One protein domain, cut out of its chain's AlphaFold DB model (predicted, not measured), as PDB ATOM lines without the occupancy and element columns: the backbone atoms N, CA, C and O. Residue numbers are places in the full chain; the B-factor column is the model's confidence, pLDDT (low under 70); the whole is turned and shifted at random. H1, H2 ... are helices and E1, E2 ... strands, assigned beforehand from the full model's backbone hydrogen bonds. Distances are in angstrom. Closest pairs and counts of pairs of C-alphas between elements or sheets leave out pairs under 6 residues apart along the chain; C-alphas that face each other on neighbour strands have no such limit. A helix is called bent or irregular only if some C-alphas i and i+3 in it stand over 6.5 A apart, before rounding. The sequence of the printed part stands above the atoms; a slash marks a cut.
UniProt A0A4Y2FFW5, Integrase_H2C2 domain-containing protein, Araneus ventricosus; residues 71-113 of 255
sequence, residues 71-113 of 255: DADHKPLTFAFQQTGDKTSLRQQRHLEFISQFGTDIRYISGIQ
ATOM      1  N   ASP A  71      -7.759  -2.536 -11.712       89.50
ATOM      2  CA  ASP A  71      -7.839  -3.133 -13.044       89.50
ATOM      3  C   ASP A  71      -9.063  -4.058 -13.125       89.50
ATOM      4  O   ASP A  71      -9.203  -4.997 -12.339       89.50
ATOM      5  N   ALA A  72      -9.960  -3.797 -14.079       89.56
ATOM      6  CA  ALA A  72     -11.174  -4.581 -14.296       89.56
ATOM      7  C   ALA A  72     -11.299  -5.038 -15.754       89.56
ATOM      8  O   ALA A  72     -11.008  -4.292 -16.689       89.56
ATOM      9  N   ASP A  73     -11.817  -6.247 -15.957       90.62
ATOM     10  CA  ASP A  73     -12.124  -6.802 -17.280       90.62
ATOM     11  C   ASP A  73     -13.511  -6.417 -17.806       90.62
ATOM     12  O   ASP A  73     -13.854  -6.662 -18.965       90.62
ATOM     13  N   HIS A  74     -14.295  -5.716 -16.992       88.31
ATOM     14  CA  HIS A  74     -15.596  -5.199 -17.374       88.31
ATOM     15  C   HIS A  74     -15.494  -3.731 -17.816       88.31
ATOM     16  O   HIS A  74     -15.702  -2.808 -17.026       88.31
ATOM     17  N   LYS A  75     -15.236  -3.503 -19.111       87.94
ATOM     18  CA  LYS A  75     -14.994  -2.170 -19.706       87.94
ATOM     19  C   LYS A  75     -15.971  -1.060 -19.267       87.94
ATOM     20  O   LYS A  75     -15.498   0.030 -18.975       87.94
ATOM     21  N   PRO A  76     -17.296  -1.276 -19.143       88.25
ATOM     22  CA  PRO A  76     -18.199  -0.244 -18.622       88.25
ATOM     23  C   PRO A  76     -17.839   0.346 -17.245       88.25
ATOM     24  O   PRO A  76     -18.233   1.477 -16.965       88.25
ATOM     25  N   LEU A  77     -17.091  -0.373 -16.395       87.88
ATOM     26  CA  LEU A  77     -16.688   0.110 -15.069       87.88
ATOM     27  C   LEU A  77     -15.697   1.277 -15.128       87.88
ATOM     28  O   LEU A  77     -15.686   2.089 -14.209       87.88
ATOM     29  N   THR A  78     -14.932   1.436 -16.215       89.50
ATOM     30  CA  THR A  78     -14.025   2.590 -16.371       89.50
ATOM     31  C   THR A  78     -14.780   3.915 -16.435       89.50
ATOM     32  O   THR A  78     -14.223   4.972 -16.168       89.50
ATOM     33  N   PHE A  79     -16.067   3.864 -16.785       87.50
ATOM     34  CA  PHE A  79     -16.947   5.024 -16.860       87.50
ATOM     35  C   PHE A  79     -17.845   5.155 -15.627       87.50
ATOM     36  O   PHE A  79     -18.688   6.048 -15.594       87.50
ATOM     37  N   ALA A  80     -17.708   4.288 -14.616       86.00
ATOM     38  CA  ALA A  80     -18.656   4.216 -13.504       86.00
ATOM     39  C   ALA A  80     -18.775   5.539 -12.728       86.00
ATOM     40  O   ALA A  80     -19.875   5.924 -12.348       86.00
ATOM     41  N   PHE A  81     -17.667   6.269 -12.575       84.25
ATOM     42  CA  PHE A  81     -17.629   7.584 -11.922       84.25
ATOM     43  C   PHE A  81     -17.919   8.768 -12.858       84.25
ATOM     44  O   PHE A  81     -18.017   9.900 -12.401       84.25
ATOM     45  N   GLN A  82     -18.052   8.519 -14.163       82.75
ATOM     46  CA  GLN A  82     -18.353   9.539 -15.177       82.75
ATOM     47  C   GLN A  82     -19.832   9.529 -15.593       82.75
ATOM     48  O   GLN A  82     -20.297  10.445 -16.269       82.75
ATOM     49  N   GLN A  83     -20.582   8.486 -15.227       75.06
ATOM     50  CA  GLN A  83     -21.999   8.360 -15.555       75.06
ATOM     51  C   GLN A  83     -22.856   9.287 -14.686       75.06
ATOM     52  O   GLN A  83     -22.678   9.368 -13.472       75.06
ATOM     53  N   THR A  84     -23.833   9.954 -15.303       65.75
ATOM     54  CA  THR A  84     -24.826  10.758 -14.583       65.75
ATOM     55  C   THR A  84     -25.793   9.864 -13.799       65.75
ATOM     56  O   THR A  84     -26.139   8.760 -14.237       65.75
ATOM     57  N   GLY A  85     -26.235  10.344 -12.629       62.06
ATOM     58  CA  GLY A  85     -27.028   9.574 -11.661       62.06
ATOM     59  C   GLY A  85     -28.321   8.966 -12.217       62.06
ATOM     60  O   GLY A  85     -28.751   7.921 -11.737       62.06
ATOM     61  N   ASP A  86     -28.890   9.537 -13.281       66.25
ATOM     62  CA  ASP A  86     -30.142   9.068 -13.893       66.25
ATOM     63  C   ASP A  86     -30.051   7.660 -14.506       66.25
ATOM     64  O   ASP A  86     -31.070   6.996 -14.693       66.25
ATOM     65  N   LYS A  87     -28.840   7.179 -14.824       69.50
ATOM     66  CA  LYS A  87     -28.614   5.855 -15.440       69.50
ATOM     67  C   LYS A  87     -28.178   4.775 -14.448       69.50
ATOM     68  O   LYS A  87     -28.108   3.605 -14.823       69.50
ATOM     69  N   THR A  88     -27.886   5.135 -13.199       73.38
ATOM     70  CA  THR A  88     -27.404   4.209 -12.165       73.38
ATOM     71  C   THR A  88     -28.472   3.968 -11.106       73.38
ATOM     72  O   THR A  88     -29.089   4.887 -10.581       73.38
ATOM     73  N   SER A  89     -28.689   2.703 -10.744       83.69
ATOM     74  CA  SER A  89     -29.599   2.369  -9.644       83.69
ATOM     75  C   SER A  89     -29.092   2.933  -8.308       83.69
ATOM     76  O   SER A  89     -27.885   2.979  -8.071       83.69
ATOM     77  N   LEU A  90     -29.997   3.235  -7.368       80.62
ATOM     78  CA  LEU A  90     -29.643   3.673  -6.001       80.62
ATOM     79  C   LEU A  90     -28.688   2.710  -5.271       80.62
ATOM     80  O   LEU A  90     -28.019   3.087  -4.311       80.62
ATOM     81  N   ARG A  91     -28.665   1.432  -5.666       80.62
ATOM     82  CA  ARG A  91     -27.712   0.451  -5.138       80.62
ATOM     83  C   ARG A  91     -26.318   0.667  -5.725       80.62
ATOM     84  O   ARG A  91     -25.353   0.687  -4.974       80.62
ATOM     85  N   GLN A  92     -26.218   0.824  -7.044       83.00
ATOM     86  CA  GLN A  92     -24.947   1.114  -7.711       83.00
ATOM     87  C   GLN A  92     -24.362   2.440  -7.227       83.00
ATOM     88  O   GLN A  92     -23.179   2.476  -6.925       83.00
ATOM     89  N   GLN A  93     -25.188   3.477  -7.059       83.81
ATOM     90  CA  GLN A  93     -24.754   4.767  -6.514       83.81
ATOM     91  C   GLN A  93     -24.132   4.617  -5.121       83.81
ATOM     92  O   GLN A  93     -23.003   5.042  -4.926       83.81
ATOM     93  N   ARG A  94     -24.801   3.916  -4.194       85.44
ATOM     94  CA  ARG A  94     -24.256   3.650  -2.849       85.44
ATOM     95  C   ARG A  94     -22.944   2.866  -2.874       85.44
ATOM     96  O   ARG A  94     -22.047   3.141  -2.088       85.44
ATOM     97  N   HIS A  95     -22.817   1.883  -3.766       86.25
ATOM     98  CA  HIS A  95     -21.558   1.147  -3.908       86.25
ATOM     99  C   HIS A  95     -20.445   2.019  -4.494       86.25
ATOM    100  O   HIS A  95     -19.322   1.950  -4.012       86.25
ATOM    101  N   LEU A  96     -20.743   2.848  -5.494       87.75
ATOM    102  CA  LEU A  96     -19.766   3.764  -6.079       87.75
ATOM    103  C   LEU A  96     -19.334   4.838  -5.080       87.75
ATOM    104  O   LEU A  96     -18.145   5.098  -4.975       87.75
ATOM    105  N   GLU A  97     -20.262   5.388  -4.299       87.50
ATOM    106  CA  GLU A  97     -19.969   6.328  -3.211       87.50
ATOM    107  C   GLU A  97     -19.074   5.711  -2.128       87.50
ATOM    108  O   GLU A  97     -18.209   6.381  -1.576       87.50
ATOM    109  N   PHE A  98     -19.247   4.424  -1.828       87.62
ATOM    110  CA  PHE A  98     -18.335   3.721  -0.929       87.62
ATOM    111  C   PHE A  98     -16.951   3.519  -1.565       87.62
ATOM    112  O   PHE A  98     -15.937   3.793  -0.935       87.62
ATOM    113  N   ILE A  99     -16.893   3.068  -2.822       86.94
ATOM    114  CA  ILE A  99     -15.626   2.809  -3.527       86.94
ATOM    115  C   ILE A  99     -14.822   4.105  -3.714       86.94
ATOM    116  O   ILE A  99     -13.601   4.086  -3.551       86.94
ATOM    117  N   SER A 100     -15.483   5.235  -3.987       87.75
ATOM    118  CA  SER A 100     -14.815   6.528  -4.180       87.75
ATOM    119  C   SER A 100     -14.080   7.035  -2.939       87.75
ATOM    120  O   SER A 100     -13.183   7.861  -3.085       87.75
ATOM    121  N   GLN A 101     -14.395   6.522  -1.742       88.81
ATOM    122  CA  GLN A 101     -13.640   6.821  -0.518       88.81
ATOM    123  C   GLN A 101     -12.213   6.257  -0.563       88.81
ATOM    124  O   GLN A 101     -11.331   6.782   0.112       88.81
ATOM    125  N   PHE A 102     -11.972   5.214  -1.366       86.19
ATOM    126  CA  PHE A 102     -10.668   4.558  -1.504       86.19
ATOM    127  C   PHE A 102      -9.954   4.938  -2.803       86.19
ATOM    128  O   PHE A 102      -8.732   5.072  -2.824       86.19
ATOM    129  N   GLY A 103     -10.699   5.107  -3.898       86.44
ATOM    130  CA  GLY A 103     -10.136   5.508  -5.182       86.44
ATOM    131  C   GLY A 103     -11.149   5.509  -6.321       86.44
ATOM    132  O   GLY A 103     -12.198   4.873  -6.262       86.44
ATOM    133  N   THR A 104     -10.812   6.231  -7.388       86.06
ATOM    134  CA  THR A 104     -11.649   6.358  -8.596       86.06
ATOM    135  C   THR A 104     -10.917   5.961  -9.881       86.06
ATOM    136  O   THR A 104     -11.493   6.052 -10.963       86.06
ATOM    137  N   ASP A 105      -9.654   5.537  -9.787       90.19
ATOM    138  CA  ASP A 105      -8.845   5.114 -10.935       90.19
ATOM    139  C   ASP A 105      -9.161   3.653 -11.285       90.19
ATOM    140  O   ASP A 105      -8.547   2.720 -10.763       90.19
ATOM    141  N   ILE A 106     -10.179   3.466 -12.133       90.88
ATOM    142  CA  ILE A 106     -10.568   2.163 -12.680       90.88
ATOM    143  C   ILE A 106     -10.098   2.077 -14.130       90.88
ATOM    144  O   ILE A 106     -10.563   2.829 -14.993       90.88
ATOM    145  N   ARG A 107      -9.225   1.115 -14.419       92.62
ATOM    146  CA  ARG A 107      -8.649   0.889 -15.746       92.62
ATOM    147  C   ARG A 107      -9.141  -0.429 -16.315       92.62
ATOM    148  O   ARG A 107      -9.370  -1.403 -15.604       92.62
ATOM    149  N   TYR A 108      -9.334  -0.442 -17.629       93.38
ATOM    150  CA  TYR A 108      -9.719  -1.658 -18.328       93.38
ATOM    151  C   TYR A 108      -8.481  -2.478 -18.681       93.38
ATOM    152  O   TYR A 108      -7.573  -1.976 -19.346       93.38
ATOM    153  N   ILE A 109      -8.507  -3.756 -18.319       91.12
ATOM    154  CA  ILE A 109      -7.584  -4.776 -18.809       91.12
ATOM    155  C   ILE A 109      -8.407  -5.889 -19.450       91.12
ATOM    156  O   ILE A 109      -9.433  -6.290 -18.921       91.12
ATOM    157  N   SER A 110      -8.001  -6.409 -20.607       89.81
ATOM    158  CA  SER A 110      -8.735  -7.544 -21.184       89.81
ATOM    159  C   SER A 110      -8.652  -8.771 -20.267       89.81
ATOM    160  O   SER A 110      -7.601  -9.023 -19.679       89.81
ATOM    161  N   GLY A 111      -9.718  -9.574 -20.182       83.56
ATOM    162  CA  GLY A 111      -9.732 -10.770 -19.323       83.56
ATOM    163  C   GLY A 111      -8.575 -11.739 -19.607       83.56
ATOM    164  O   GLY A 111      -7.975 -12.275 -18.683       83.56
ATOM    165  N   ILE A 112      -8.167 -11.865 -20.877       84.31
ATOM    166  CA  ILE A 112      -7.005 -12.672 -21.301       84.31
ATOM    167  C   ILE A 112      -5.698 -12.158 -20.676       84.31
ATOM    168  O   ILE A 112      -4.808 -12.940 -20.353       84.31
ATOM    169  N   GLN A 113      -5.568 -10.844 -20.499       85.19
ATOM    170  CA  GLN A 113      -4.397 -10.218 -19.886       85.19
ATOM    171  C   GLN A 113      -4.495 -10.160 -18.358       85.19
ATOM    172  O   GLN A 113      -3.460 -10.068 -17.695       85.19
TER     173      GLN A 113
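This is residues 71 to 113 of the 255 residues of the protein "Integrase_H2C2 domain-containing protein" of Araneus ventricosus (UniProt A0A4Y2FFW5). The model is an open loop of chain: a short helix, H1, and a short strand, E1, lie next to each other on one side, and a longer helix, H2, is set off across a gap on the other side, with unnamed links closing the loop. The first residues, 71 to 72, pair with E1, and residues 109 to 113 lead away from it at the end of the whole that is opposite H2. The printed part has 43 residues, with two named helices and one named strand in the order H1, H2, E1; its class is mixed, helices and strands, and the named elements hold 19 residues, under half of those printed. It is only just compact, close to loose, with a radius of gyration of the C-alphas of 11.0 A, and its C-alphas span 32 by 22 by 15 A.

From the first printed residue, residues 71 to 72 make a short pairing, parallel, with residues 107 to 108 of E1, which is residues 105 to 108. E1 pairs with no named strand. H1, residues 75 to 79, has 7 pairs of C-alphas within 8 A with E1. The closest C-alphas of the two are those of Thr 78 and Ile 106, 5.1 A apart, and their centres are 7.3 A apart. H2, residues 90 to 99, is apart from H1. H2 is also apart from E1. In H2 each O i to N i+4 pair is within hydrogen-bond range, while in H1 0 of 1 such pairs and 2 of 2 O i to N i+3 pairs are within range. Neither helix is bent or irregular.

H1 runs from Lys 75, with its C-alpha at (-14.994, -2.170, -19.706), to Phe 79. Residues 80 to 89 follow, of which 85 to 87 are a run of helix too short to be named. H2, the longest helix with 10 residues, begins at Leu 90, with its C-alpha at (-29.643, 3.673, -6.001), and measures 14.3 A from its first C-alpha to that of Ile 99. E1 measures 10.1 A from the C-alpha of Asp 105 to that of Tyr 108, which is at (-9.719, -1.658, -18.328).

The two C-alphas farthest apart are those of Asp 86 and Gln 113, 32.7 A, while the first and last printed C-alphas, those of Asp 71 and Gln 113, are 10.4 A apart. The printed part has no cut. The link from H1 to H2, 10 residues, is short, and that from H2 to E1, 5 residues, is tight. The mean pLDDT of the printed part is 84.5, and residues 84 to 87, in the link from H1 to H2, are under 70.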